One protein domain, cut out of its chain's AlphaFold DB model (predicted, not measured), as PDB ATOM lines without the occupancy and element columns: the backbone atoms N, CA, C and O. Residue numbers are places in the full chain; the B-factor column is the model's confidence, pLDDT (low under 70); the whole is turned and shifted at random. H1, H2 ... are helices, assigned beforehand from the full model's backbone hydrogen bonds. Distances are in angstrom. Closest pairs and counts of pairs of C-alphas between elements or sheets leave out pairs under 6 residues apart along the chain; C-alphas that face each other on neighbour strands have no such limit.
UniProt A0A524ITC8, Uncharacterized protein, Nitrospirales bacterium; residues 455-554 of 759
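What this domain is: This is residues 455 to 554 of the 759 residues of an uncharacterized protein of Nitrospirales bacterium (UniProt A0A524ITC8). Look for a compact cluster of five helices with H2 at its core: H1, H3 and H4 pack round H2, and the long H5 runs past them, its residues 547 to 554 side by side with H1. From H4 a long link folds back round the outside to H5. The 100 printed residues hold H1 to H5 in that order and no named strand: the class is all helix. The radius of gyration of the C-alphas is 12.7 A, and the rounded outline spans 32 by 29 by 24 A.

Where its parts are: Find C-alpha 463 at (24.453, 17.277, -32.902); from there H1 runs to residue 472. Next come H2, residues 481 to 492, 16.9 A long, H3, residues 497 to 508, 16.1 A, and H4, residues 514 to 523. H5, residues 537 to 554, runs 25.1 A to C-alpha 554 at (30.064, 21.276, -37.705).

How they stand to each other: Begin at the hub, H2. It forms helical hairpins with H1, closest at C-alphas 472 and 484, 5.4 A, and with H3, at C-alphas 490 and 500, 5.7 A. H4 touches H2 at C-alphas 521 and 489, 7.0 A, at a shallow tilt of 33 degrees, only just short of steep. H5 touches H1 at C-alphas 554 and 465, 4.7 A, opposite ways at 17 degrees. H3 and H5 only just touch, with 3 pairs of C-alphas within 8 A, the closest 507 and 544, 6.7 A. H4 is apart from H1, H3 and H5. The packing is part aligned, part crossed: 3 of 5 touching pairs have shallow tilts. In each helix every O i to N i+4 pair is within hydrogen-bond range.

The domain as a whole: The farthest C-alphas, Lys 461 and Ser 536, are 33.6 A apart. The printed part has no cut; its long link is residues 524 to 536. Look for pLDDT under 70 at residues 475 to 477 and 525 to 527.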
ATOM      1  N   ALA A 455      30.732  24.089 -46.520       90.50
ATOM      2  CA  ALA A 455      29.326  24.462 -46.412       90.50
ATOM      3  C   ALA A 455      28.387  23.445 -47.088       90.50
ATOM      4  O   ALA A 455      27.243  23.298 -46.651       90.50
ATOM      5  N   ALA A 456      28.851  22.743 -48.126       85.69
ATOM      6  CA  ALA A 456      28.109  21.666 -48.781       85.69
ATOM      7  C   ALA A 456      28.043  20.383 -47.930       85.69
ATOM      8  O   ALA A 456      27.054  19.655 -48.009       85.69
ATOM      9  N   ASP A 457      29.050  20.129 -47.088       89.56
ATOM     10  CA  ASP A 457      29.109  18.958 -46.198       89.56
ATOM     11  C   ASP A 457      28.302  19.129 -44.892       89.56
ATOM     12  O   ASP A 457      28.189  18.193 -44.093       89.56
ATOM     13  N   LEU A 458      27.721  20.309 -44.646       91.88
ATOM     14  CA  LEU A 458      26.948  20.576 -43.434       91.88
ATOM     15  C   LEU A 458      25.713  19.675 -43.335       91.88
ATOM     16  O   LEU A 458      24.818  19.691 -44.178       91.88
ATOM     17  N   ASN A 459      25.610  18.958 -42.217       92.38
ATOM     18  CA  ASN A 459      24.404  18.227 -41.855       92.38
ATOM     19  C   ASN A 459      23.622  18.991 -40.784       92.38
ATOM     20  O   ASN A 459      23.916  18.875 -39.589       92.38
ATOM     21  N   PHE A 460      22.569  19.694 -41.207       92.31
ATOM     22  CA  PHE A 460      21.701  20.495 -40.333       92.31
ATOM     23  C   PHE A 460      20.988  19.694 -39.231       92.31
ATOM     24  O   PHE A 460      20.464  20.270 -38.284       92.31
ATOM     25  N   LYS A 461      20.963  18.357 -39.325       92.00
ATOM     26  CA  LYS A 461      20.359  17.466 -38.319       92.00
ATOM     27  C   LYS A 461      21.377  16.883 -37.335       92.00
ATOM     28  O   LYS A 461      20.994  16.102 -36.465       92.00
ATOM     29  N   SER A 462      22.664  17.187 -37.494       93.75
ATOM     30  CA  SER A 462      23.719  16.635 -36.642       93.75
ATOM     31  C   SER A 462      23.799  17.348 -35.282       93.75
ATOM     32  O   SER A 462      23.560  18.556 -35.211       93.75
ATOM     33  N   PRO A 463      24.183  16.644 -34.196       89.69
ATOM     34  CA  PRO A 463      24.453  17.277 -32.902       89.69
ATOM     35  C   PRO A 463      25.544  18.351 -32.980       89.69
ATOM     36  O   PRO A 463      25.423  19.403 -32.363       89.69
ATOM     37  N   GLN A 464      26.580  18.117 -33.790       88.56
ATOM     38  CA  GLN A 464      27.684  19.056 -33.991       88.56
ATOM     39  C   GLN A 464      27.195  20.376 -34.597       88.56
ATOM     40  O   GLN A 464      27.606  21.448 -34.152       88.56
ATOM     41  N   TYR A 465      26.297  20.304 -35.584       93.38
ATOM     42  CA  TYR A 465      25.673  21.496 -36.146       93.38
ATOM     43  C   TYR A 465      24.759  22.192 -35.135       93.38
ATOM     44  O   TYR A 465      24.796  23.413 -35.050       93.38
ATOM     45  N   ALA A 466      23.987  21.447 -34.339       92.38
ATOM     46  CA  ALA A 466      23.133  22.035 -33.306       92.38
ATOM     47  C   ALA A 466      23.946  22.837 -32.270       92.38
ATOM     48  O   ALA A 466      23.605  23.984 -31.980       92.38
ATOM     49  N   ASP A 467      25.064  22.282 -31.789       89.31
ATOM     50  CA  ASP A 467      25.984  22.958 -30.863       89.31
ATOM     51  C   ASP A 467      26.602  24.221 -31.490       89.31
ATOM     52  O   ASP A 467      26.723  25.270 -30.845       89.31
ATOM     53  N   PHE A 468      26.998  24.134 -32.764       91.19
ATOM     54  CA  PHE A 468      27.516  25.271 -33.521       91.19
ATOM     55  C   PHE A 468      26.457  26.364 -33.693       91.19
ATOM     56  O   PHE A 468      26.727  27.533 -33.411       91.19
ATOM     57  N   TYR A 469      25.247  25.984 -34.095       92.62
ATOM     58  CA  TYR A 469      24.129  26.889 -34.308       92.62
ATOM     59  C   TYR A 469      23.752  27.619 -33.014       92.62
ATOM     60  O   TYR A 469      23.595  28.843 -33.034       92.62
ATOM     61  N   GLU A 470      23.672  26.912 -31.881       90.62
ATOM     62  CA  GLU A 470      23.413  27.519 -30.570       90.62
ATOM     63  C   GLU A 470      24.514  28.516 -30.187       90.62
ATOM     64  O   GLU A 470      24.221  29.631 -29.747       90.62
ATOM     65  N   TRP A 471      25.785  28.147 -30.383       88.38
ATOM     66  CA  TRP A 471      26.905  29.035 -30.076       88.38
ATOM     67  C   TRP A 471      26.859  30.326 -30.892       88.38
ATOM     68  O   TRP A 471      27.016  31.404 -30.318       88.38
ATOM     69  N   VAL A 472      26.619  30.223 -32.202       90.12
ATOM     70  CA  VAL A 472      26.538  31.386 -33.093       90.12
ATOM     71  C   VAL A 472      25.387  32.320 -32.694       90.12
ATOM     72  O   VAL A 472      25.522  33.537 -32.789       90.12
ATOM     73  N   HIS A 473      24.265  31.774 -32.221       89.94
ATOM     74  CA  HIS A 473      23.063  32.540 -31.873       89.94
ATOM     75  C   HIS A 473      23.031  33.067 -30.427       89.94
ATOM     76  O   HIS A 473      22.058  33.715 -30.026       89.94
ATOM     77  N   ARG A 474      24.070  32.818 -29.624       85.50
ATOM     78  CA  ARG A 474      24.124  33.265 -28.228       85.50
ATOM     79  C   ARG A 474      24.248  34.794 -28.137       85.50
ATOM     80  O   ARG A 474      25.206  35.388 -28.621       85.50
ATOM     81  N   GLN A 475      23.285  35.432 -27.469       67.75
ATOM     82  CA  GLN A 475      23.260  36.886 -27.242       67.75
ATOM     83  C   GLN A 475      24.429  37.335 -26.348       67.75
ATOM     84  O   GLN A 475      24.719  36.682 -25.346       67.75
ATOM     85  N   GLY A 476      25.086  38.450 -26.701       63.53
ATOM     86  CA  GLY A 476      26.294  38.932 -26.010       63.53
ATOM     87  C   GLY A 476      27.515  38.018 -26.188       63.53
ATOM     88  O   GLY A 476      28.396  38.004 -25.332       63.53
ATOM     89  N   GLY A 477      27.515  37.197 -27.245       65.50
ATOM     90  CA  GLY A 477      28.572  36.238 -27.553       65.50
ATOM     91  C   GLY A 477      29.848  36.865 -28.129       65.50
ATOM     92  O   GLY A 477      29.937  38.061 -28.373       65.50
ATOM     93  N   GLU A 478      30.846  36.014 -28.376       72.75
ATOM     94  CA  GLU A 478      32.178  36.397 -28.883       72.75
ATOM     95  C   GLU A 478      32.210  36.797 -30.369       72.75
ATOM     96  O   GLU A 478      33.268  37.164 -30.883       72.75
ATOM     97  N   ILE A 479      31.088  36.660 -31.080       85.56
ATOM     98  CA  ILE A 479      30.969  36.937 -32.511       85.56
ATOM     99  C   ILE A 479      29.759  37.823 -32.791       85.56
ATOM    100  O   ILE A 479      28.739  37.753 -32.108       85.56
ATOM    101  N   ASP A 480      29.880  38.658 -33.816       89.75
ATOM    102  CA  ASP A 480      28.836  39.584 -34.229       89.75
ATOM    103  C   ASP A 480      27.594  38.857 -34.781       89.75
ATOM    104  O   ASP A 480      27.689  37.824 -35.453       89.75
ATOM    105  N   GLY A 481      26.411  39.439 -34.561       89.88
ATOM    106  CA  GLY A 481      25.133  38.883 -35.011       89.88
ATOM    107  C   GLY A 481      25.008  38.690 -36.528       89.88
ATOM    108  O   GLY A 481      24.131  37.944 -36.966       89.88
ATOM    109  N   ARG A 482      25.882  39.296 -37.346       92.62
ATOM    110  CA  ARG A 482      25.983  39.033 -38.793       92.62
ATOM    111  C   ARG A 482      26.284  37.566 -39.097       92.62
ATOM    112  O   ARG A 482      25.712  37.021 -40.039       92.62
ATOM    113  N   PHE A 483      27.120  36.895 -38.303       93.38
ATOM    114  CA  PHE A 483      27.398  35.466 -38.494       93.38
ATOM    115  C   PHE A 483      26.153  34.611 -38.245       93.38
ATOM    116  O   PHE A 483      25.849  33.716 -39.030       93.38
ATOM    117  N   ALA A 484      25.380  34.947 -37.212       92.69
ATOM    118  CA  ALA A 484      24.126  34.268 -36.903       92.69
ATOM    119  C   ALA A 484      23.059  34.489 -37.973       92.69
ATOM    120  O   ALA A 484      22.456  33.531 -38.452       92.69
ATOM    121  N   ALA A 485      22.890  35.735 -38.411       92.62
ATOM    122  CA  ALA A 485      21.958  36.075 -39.476       92.62
ATOM    123  C   ALA A 485      22.294  35.357 -40.793       92.62
ATOM    124  O   ALA A 485      21.406  34.817 -41.445       92.62
ATOM    125  N   THR A 486      23.570  35.336 -41.187       94.06
ATOM    126  CA  THR A 486      23.998  34.710 -42.449       94.06
ATOM    127  C   THR A 486      23.919  33.183 -42.403       94.06
ATOM    128  O   THR A 486      23.492  32.580 -43.384       94.06
ATOM    129  N   LEU A 487      24.229  32.550 -41.264       94.06
ATOM    130  CA  LEU A 487      24.031  31.106 -41.068       94.06
ATOM    131  C   LEU A 487      22.550  30.715 -41.139       94.06
ATOM    132  O   LEU A 487      22.187  29.765 -41.828       94.06
ATOM    133  N   PHE A 488      21.687  31.490 -40.483       92.44
ATOM    134  CA  PHE A 488      20.240  31.299 -40.523       92.44
ATOM    135  C   PHE A 488      19.666  31.402 -41.943       92.44
ATOM    136  O   PHE A 488      18.819  30.597 -42.334       92.44
ATOM    137  N   LEU A 489      20.126  32.390 -42.718       91.25
ATOM    138  CA  LEU A 489      19.727  32.551 -44.117       91.25
ATOM    139  C   LEU A 489      20.189  31.364 -44.965       91.25
ATOM    140  O   LEU A 489      19.398  30.844 -45.750       91.25
ATOM    141  N   TYR A 490      21.432  30.913 -44.777       91.69
ATOM    142  CA  TYR A 490      21.994  29.782 -45.513       91.69
ATOM    143  C   TYR A 490      21.188  28.491 -45.305       91.69
ATOM    144  O   TYR A 490      20.830  27.837 -46.277       91.69
ATOM    145  N   GLU A 491      20.824  28.160 -44.062       90.25
ATOM    146  CA  GLU A 491      20.044  26.951 -43.747       90.25
ATOM    147  C   GLU A 491      18.645  26.946 -44.392       90.25
ATOM    148  O   GLU A 491      18.139  25.897 -44.792       90.25
ATOM    149  N   ARG A 492      17.998  28.112 -44.507       86.19
ATOM    150  CA  ARG A 492      16.606  28.219 -44.988       86.19
ATOM    151  C   ARG A 492      16.480  28.442 -46.485       86.19
ATOM    152  O   ARG A 492      15.458  28.085 -47.066       86.19
ATOM    153  N   MET A 493      17.499  29.027 -47.101       78.44
ATOM    154  CA  MET A 493      17.489  29.430 -48.506       78.44
ATOM    155  C   MET A 493      18.506  28.636 -49.331       78.44
ATOM    156  O   MET A 493      19.047  29.148 -50.306       78.44
ATOM    157  N   VAL A 494      18.725  27.362 -48.986       70.06
ATOM    158  CA  VAL A 494      19.622  26.440 -49.716       70.06
ATOM    159  C   VAL A 494      19.268  26.345 -51.209       70.06
ATOM    160  O   VAL A 494      20.136  26.137 -52.052       70.06
ATOM    161  N   ASN A 495      17.992  26.549 -51.555       77.50
ATOM    162  CA  ASN A 495      17.508  26.522 -52.938       77.50
ATOM    163  C   ASN A 495      17.811  27.805 -53.736       77.50
ATOM    164  O   ASN A 495      17.492  27.844 -54.922       77.50
ATOM    165  N   ASP A 496      18.390  28.840 -53.117       86.06
ATOM    166  CA  ASP A 496      18.897  30.038 -53.792       86.06
ATOM    167  C   ASP A 496      20.437  29.971 -53.864       86.06
ATOM    168  O   ASP A 496      21.130  30.278 -52.882       86.06
ATOM    169  N   PRO A 497      21.008  29.563 -55.014       84.62
ATOM    170  CA  PRO A 497      22.451  29.411 -55.153       84.62
ATOM    171  C   PRO A 497      23.202  30.743 -55.098       84.62
ATOM    172  O   PRO A 497      24.357  30.766 -54.676       84.62
ATOM    173  N   GLU A 498      22.574  31.849 -55.516       86.94
ATOM    174  CA  GLU A 498      23.210  33.167 -55.493       86.94
ATOM    175  C   GLU A 498      23.345  33.659 -54.053       86.94
ATOM    176  O   GLU A 498      24.426  34.093 -53.648       86.94
ATOM    177  N   LEU A 499      22.269  33.554 -53.268       87.88
ATOM    178  CA  LEU A 499      22.295  33.920 -51.857       87.88
ATOM    179  C   LEU A 499      23.260  33.026 -51.073       87.88
ATOM    180  O   LEU A 499      24.076  33.535 -50.305       87.88
ATOM    181  N   SER A 500      23.222  31.713 -51.314       89.06
ATOM    182  CA  SER A 500      24.138  30.750 -50.692       89.06
ATOM    183  C   SER A 500      25.600  31.104 -50.975       89.06
ATOM    184  O   SER A 500      26.410  31.189 -50.052       89.06
ATOM    185  N   HIS A 501      25.926  31.408 -52.237       87.88
ATOM    186  CA  HIS A 501      27.255  31.876 -52.622       87.88
ATOM    187  C   HIS A 501      27.632  33.182 -51.905       87.88
ATOM    188  O   HIS A 501      28.739  33.290 -51.385       87.88
ATOM    189  N   GLN A 502      26.726  34.161 -51.806       90.12
ATOM    190  CA  GLN A 502      26.989  35.407 -51.073       90.12
ATOM    191  C   GLN A 502      27.286  35.168 -49.583       90.12
ATOM    192  O   GLN A 502      28.190  35.808 -49.047       90.12
ATOM    193  N   MET A 503      26.576  34.248 -48.916       93.50
ATOM    194  CA  MET A 503      26.850  33.908 -47.510       93.50
ATOM    195  C   MET A 503      28.234  33.266 -47.351       93.50
ATOM    196  O   MET A 503      29.003  33.676 -46.482       93.50
ATOM    197  N   ILE A 504      28.585  32.321 -48.229       91.88
ATOM    198  CA  ILE A 504      29.897  31.656 -48.225       91.88
ATOM    199  C   ILE A 504      31.021  32.673 -48.459       91.88
ATOM    200  O   ILE A 504      31.993  32.703 -47.706       91.88
ATOM    201  N   ARG A 505      30.869  33.568 -49.445       89.94
ATOM    202  CA  ARG A 505      31.834  34.646 -49.719       89.94
ATOM    203  C   ARG A 505      31.963  35.609 -48.550       89.94
ATOM    204  O   ARG A 505      33.080  35.992 -48.201       89.94
ATOM    205  N   PHE A 506      30.843  35.953 -47.907       93.12
ATOM    206  CA  PHE A 506      30.890  36.712 -46.668       93.12
ATOM    207  C   PHE A 506      31.767  35.981 -45.662       93.12
ATOM    208  O   PHE A 506      32.724  36.592 -45.211       93.12
ATOM    209  N   TRP A 507      31.531  34.702 -45.350       94.62
ATOM    210  CA  TRP A 507      32.363  33.935 -44.409       94.62
ATOM    211  C   TRP A 507      33.841  33.867 -44.822       94.62
ATOM    212  O   TRP A 507      34.700  33.977 -43.947       94.62
ATOM    213  N   ALA A 508      34.129  33.813 -46.127       90.31
ATOM    214  CA  ALA A 508      35.472  33.834 -46.715       90.31
ATOM    215  C   ALA A 508      36.219  35.174 -46.581       90.31
ATOM    216  O   ALA A 508      37.418  35.240 -46.838       90.31
ATOM    217  N   GLY A 509      35.548  36.241 -46.134       89.38
ATOM    218  CA  GLY A 509      36.175  37.542 -45.879       89.38
ATOM    219  C   GLY A 509      35.744  38.664 -46.822       89.38
ATOM    220  O   GLY A 509      36.277  39.775 -46.704       89.38
ATOM    221  N   ASP A 510      34.786  38.413 -47.716       87.38
ATOM    222  CA  ASP A 510      34.168  39.466 -48.520       87.38
ATOM    223  C   ASP A 510      33.182  40.290 -47.668       87.38
ATOM    224  O   ASP A 510      32.596  39.785 -46.699       87.38
ATOM    225  N   PRO A 511      33.005  41.585 -47.975       86.75
ATOM    226  CA  PRO A 511      32.031  42.415 -47.282       86.75
ATOM    227  C   PRO A 511      30.598  42.030 -47.672       86.75
ATOM    228  O   PRO A 511      30.315  41.721 -48.827       86.75
ATOM    229  N   LEU A 512      29.682  42.117 -46.708       88.69
ATOM    230  CA  LEU A 512      28.239  42.016 -46.920       88.69
ATOM    231  C   LEU A 512      27.560  43.078 -46.058       88.69
ATOM    232  O   LEU A 512      27.844  43.162 -44.859       88.69
ATOM    233  N   SER A 513      26.717  43.922 -46.655       87.88
ATOM    234  CA  SER A 513      26.158  45.064 -45.931       87.88
ATOM    235  C   SER A 513      24.990  44.666 -45.027       87.88
ATOM    236  O   SER A 513      24.158  43.821 -45.359       87.88
ATOM    237  N   ASP A 514      24.859  45.365 -43.902       88.69
ATOM    238  CA  ASP A 514      23.743  45.202 -42.965       88.69
ATOM    239  C   ASP A 514      22.374  45.390 -43.634       88.69
ATOM    240  O   ASP A 514      21.383  44.769 -43.242       88.69
ATOM    241  N   VAL A 515      22.308  46.269 -44.640       88.44
ATOM    242  CA  VAL A 515      21.094  46.548 -45.416       88.44
ATOM    243  C   VAL A 515      20.696  45.328 -46.242       88.44
ATOM    244  O   VAL A 515      19.514  44.984 -46.280       88.44
ATOM    245  N   GLU A 516      21.661  44.661 -46.873       88.81
ATOM    246  CA  GLU A 516      21.429  43.435 -47.641       88.81
ATOM    247  C   GLU A 516      20.983  42.293 -46.731       88.81
ATOM    248  O   GLU A 516      19.944  41.689 -46.992       88.81
ATOM    249  N   ILE A 517      21.675  42.064 -45.609       89.31
ATOM    250  CA  ILE A 517      21.300  41.014 -44.649       89.31
ATOM    251  C   ILE A 517      19.870  41.243 -44.138       89.31
ATOM    252  O   ILE A 517      19.042  40.333 -44.163       89.31
ATOM    253  N   LYS A 518      19.525  42.478 -43.743       88.81
ATOM    254  CA  LYS A 518      18.160  42.826 -43.302       88.81
ATOM    255  C   LYS A 518      17.119  42.646 -44.406       88.81
ATOM    256  O   LYS A 518      15.983  42.290 -44.103       88.81
ATOM    257  N   ARG A 519      17.472  42.904 -45.669       88.94
ATOM    258  CA  ARG A 519      16.581  42.683 -46.818       88.94
ATOM    259  C   ARG A 519      16.269  41.196 -46.982       88.94
ATOM    260  O   ARG A 519      15.096  40.856 -47.101       88.94
ATOM    261  N   TYR A 520      17.282  40.334 -46.918       87.69
ATOM    262  CA  TYR A 520      17.106  38.884 -47.030       87.69
ATOM    263  C   TYR A 520      16.355  38.279 -45.836       87.69
ATOM    264  O   TYR A 520      15.499  37.416 -46.008       87.69
ATOM    265  N   LEU A 521      16.595  38.775 -44.619       88.12
ATOM    266  CA  LEU A 521      15.842  38.341 -43.436       88.12
ATOM    267  C   LEU A 521      14.347  38.673 -43.545       88.12
ATOM    268  O   LEU A 521      13.507  37.862 -43.153       88.12
ATOM    269  N   LYS A 522      14.014  39.842 -44.112       86.00
ATOM    270  CA  LYS A 522      12.624  40.247 -44.371       86.00
ATOM    271  C   LYS A 522      11.951  39.379 -45.431       86.00
ATOM    272  O   LYS A 522      10.780  39.074 -45.270       86.00
ATOM    273  N   SER A 523      12.661  38.973 -46.486       83.06
ATOM    274  CA  SER A 523      12.086  38.102 -47.522       83.06
ATOM    275  C   SER A 523      11.826  36.670 -47.048       83.06
ATOM    276  O   SER A 523      11.102  35.946 -47.715       83.06
ATOM    277  N   CYS A 524      12.402  36.258 -45.915       78.25
ATOM    278  CA  CYS A 524      12.182  34.934 -45.323       78.25
ATOM    279  C   CYS A 524      10.989  34.885 -44.344       78.25
ATOM    280  O   CYS A 524      10.883  33.912 -43.596       78.25
ATOM    281  N   ASP A 525      10.161  35.940 -44.270       66.44
ATOM    282  CA  ASP A 525       9.030  36.095 -43.330       66.44
ATOM    283  C   ASP A 525       9.379  35.741 -41.868       66.44
ATOM    284  O   ASP A 525       8.558  35.247 -41.093       66.44
ATOM    285  N   SER A 526      10.632  35.980 -41.464       65.75
ATOM    286  CA  SER A 526      11.104  35.626 -40.126       65.75
ATOM    287  C   SER A 526      10.872  36.758 -39.124       65.75
ATOM    288  O   SER A 526      11.165  37.921 -39.392       65.75
ATOM    289  N   THR A 527      10.393  36.413 -37.926       67.38
ATOM    290  CA  THR A 527      10.281  37.335 -36.779       67.38
ATOM    291  C   THR A 527      11.592  37.476 -35.997       67.38
ATOM    292  O   THR A 527      11.642  38.184 -34.990       67.38
ATOM    293  N   VAL A 528      12.658  36.802 -36.442       75.88
ATOM    294  CA  VAL A 528      13.961  36.780 -35.770       75.88
ATOM    295  C   VAL A 528      14.693  38.090 -36.046       75.88
ATOM    296  O   VAL A 528      14.871  38.488 -37.197       75.88
ATOM    297  N   SER A 529      15.127  38.767 -34.984       78.94
ATOM    298  CA  SER A 529      15.923  39.988 -35.077       78.94
ATOM    299  C   SER A 529      17.357  39.736 -34.612       78.94
ATOM    300  O   SER A 529      17.602  39.051 -33.621       78.94
ATOM    301  N   TYR A 530      18.309  40.307 -35.347       86.00
ATOM    302  CA  TYR A 530      19.735  40.242 -35.044       86.00
ATOM    303  C   TYR A 530      20.274  41.650 -34.796       86.00
ATOM    304  O   TYR A 530      19.874  42.608 -35.466       86.00
ATOM    305  N   ARG A 531      21.191  41.773 -33.834       84.50
ATOM    306  CA  ARG A 531      21.906  43.016 -33.541       84.50
ATOM    307  C   ARG A 531      23.261  42.988 -34.241       84.50
ATOM    308  O   ARG A 531      23.999  42.020 -34.092       84.50
ATOM    309  N   PHE A 532      23.568  44.046 -34.985       89.38
ATOM    310  CA  PHE A 532      24.857  44.225 -35.654       89.38
ATOM    311  C   PHE A 532      25.633  45.318 -34.930       89.38
ATOM    312  O   PHE A 532      25.092  46.400 -34.676       89.38
ATOM    313  N   GLU A 533      26.869  45.015 -34.547       84.50
ATOM    314  CA  GLU A 533      27.727  45.918 -33.794       84.50
ATOM    315  C   GLU A 533      28.775  46.554 -34.712       84.50
ATOM    316  O   GLU A 533      29.082  46.071 -35.808       84.50
ATOM    317  N   ARG A 534      29.336  47.686 -34.277       84.50
ATOM    318  CA  ARG A 534      30.488  48.275 -34.961       84.50
ATOM    319  C   ARG A 534      31.723  47.488 -34.546       84.50
ATOM    320  O   ARG A 534      32.192  47.639 -33.428       84.50
ATOM    321  N   VAL A 535      32.214  46.662 -35.462       85.12
ATOM    322  CA  VAL A 535      33.372  45.784 -35.263       85.12
ATOM    323  C   VAL A 535      34.472  46.224 -36.216       85.12
ATOM    324  O   VAL A 535      34.204  46.445 -37.402       85.12
ATOM    325  N   SER A 536      35.694  46.369 -35.710       85.38
ATOM    326  CA  SER A 536      36.842  46.733 -36.544       85.38
ATOM    327  C   SER A 536      37.184  45.617 -37.550       85.38
ATOM    328  O   SER A 536      36.872  44.449 -37.306       85.38
ATOM    329  N   PRO A 537      37.856  45.915 -38.681       84.44
ATOM    330  CA  PRO A 537      38.277  44.881 -39.634       84.44
ATOM    331  C   PRO A 537      39.144  43.781 -39.002       84.44
ATOM    332  O   PRO A 537      39.005  42.607 -39.345       84.44
ATOM    333  N   MET A 538      40.001  44.154 -38.048       82.56
ATOM    334  CA  MET A 538      40.861  43.228 -37.313       82.56
ATOM    335  C   MET A 538      40.047  42.295 -36.408       82.56
ATOM    336  O   MET A 538      40.205  41.079 -36.489       82.56
ATOM    337  N   GLU A 539      39.135  42.832 -35.596       85.00
ATOM    338  CA  GLU A 539      38.249  42.014 -34.754       85.00
ATOM    339  C   GLU A 539      37.340  41.123 -35.602       85.00
ATOM    340  O   GLU A 539      37.165  39.948 -35.287       85.00
ATOM    341  N   MET A 540      36.812  41.646 -36.712       88.88
ATOM    342  CA  MET A 540      36.008  40.877 -37.657       88.88
ATOM    343  C   MET A 540      36.800  39.680 -38.186       88.88
ATOM    344  O   MET A 540      36.291  38.566 -38.182       88.88
ATOM    345  N   ALA A 541      38.059  39.871 -38.587       89.50
ATOM    346  CA  ALA A 541      38.913  38.775 -39.040       89.50
ATOM    347  C   ALA A 541      39.125  37.701 -37.961       89.50
ATOM    348  O   ALA A 541      39.009  36.510 -38.244       89.50
ATOM    349  N   LEU A 542      39.357  38.102 -36.708       88.19
ATOM    350  CA  LEU A 542      39.483  37.162 -35.588       88.19
ATOM    351  C   LEU A 542      38.175  36.395 -35.331       88.19
ATOM    352  O   LEU A 542      38.198  35.181 -35.122       88.19
ATOM    353  N   GLN A 543      37.023  37.068 -35.411       89.38
ATOM    354  CA  GLN A 543      35.712  36.414 -35.329       89.38
ATOM    355  C   GLN A 543      35.500  35.420 -36.478       89.38
ATOM    356  O   GLN A 543      34.951  34.341 -36.255       89.38
ATOM    357  N   ARG A 544      35.992  35.723 -37.686       92.12
ATOM    358  CA  ARG A 544      35.936  34.800 -38.827       92.12
ATOM    359  C   ARG A 544      36.752  33.539 -38.597       92.12
ATOM    360  O   ARG A 544      36.239  32.459 -38.866       92.12
ATOM    361  N   PHE A 545      37.963  33.645 -38.045       91.31
ATOM    362  CA  PHE A 545      38.736  32.459 -37.658       91.31
ATOM    363  C   PHE A 545      37.948  31.563 -36.697       91.31
ATOM    364  O   PHE A 545      37.890  30.349 -36.900       91.31
ATOM    365  N   LYS A 546      37.283  32.146 -35.688       88.75
ATOM    366  CA  LYS A 546      36.431  31.400 -34.744       88.75
ATOM    367  C   LYS A 546      35.223  30.760 -35.426       88.75
ATOM    368  O   LYS A 546      34.924  29.597 -35.174       88.75
ATOM    369  N   PHE A 547      34.529  31.514 -36.274       92.12
ATOM    370  CA  PHE A 547      33.342  31.039 -36.977       92.12
ATOM    371  C   PHE A 547      33.681  29.897 -37.937       92.12
ATOM    372  O   PHE A 547      33.079  28.833 -37.852       92.12
ATOM    373  N   VAL A 548      34.677  30.091 -38.806       93.94
ATOM    374  CA  VAL A 548      35.063  29.124 -39.841       93.94
ATOM    375  C   VAL A 548      35.628  27.839 -39.245       93.94
ATOM    376  O   VAL A 548      35.245  26.755 -39.672       93.94
ATOM    377  N   SER A 549      36.489  27.934 -38.234       91.25
ATOM    378  CA  SER A 549      37.033  26.739 -37.573       91.25
ATOM    379  C   SER A 549      35.926  25.866 -36.966       91.25
ATOM    380  O   SER A 549      35.919  24.651 -37.158       91.25
ATOM    381  N   ARG A 550      34.914  26.479 -36.337       90.12
ATOM    382  CA  ARG A 550      33.743  25.751 -35.827       90.12
ATOM    383  C   ARG A 550      32.788  25.284 -36.925       90.12
ATOM    384  O   ARG A 550      32.200  24.219 -36.770       90.12
ATOM    385  N   LEU A 551      32.666  26.026 -38.025       93.50
ATOM    386  CA  LEU A 551      31.915  25.604 -39.211       93.50
ATOM    387  C   LEU A 551      32.503  24.308 -39.791       93.50
ATOM    388  O   LEU A 551      31.760  23.376 -40.081       93.50
ATOM    389  N   MET A 552      33.835  24.215 -39.887       93.31
ATOM    390  CA  MET A 552      34.534  22.996 -40.315       93.31
ATOM    391  C   MET A 552      34.239  21.822 -39.373       93.31
ATOM    392  O   MET A 552      33.931  20.723 -39.832       93.31
ATOM    393  N   VAL A 553      34.245  22.049 -38.056       91.62
ATOM    394  CA  VAL A 553      33.863  21.014 -37.080       91.62
ATOM    395  C   VAL A 553      32.395  20.594 -37.242       91.62
ATOM    396  O   VAL A 553      32.090  19.402 -37.216       91.62
ATOM    397  N   ALA A 554      31.485  21.545 -37.466       92.38
ATOM    398  CA  ALA A 554      30.064  21.276 -37.705       92.38
ATOM    399  C   ALA A 554      29.810  20.491 -39.007       92.38
ATOM    400  O   ALA A 554      28.871  19.700 -39.070       92.38
TER     401      ALA A 554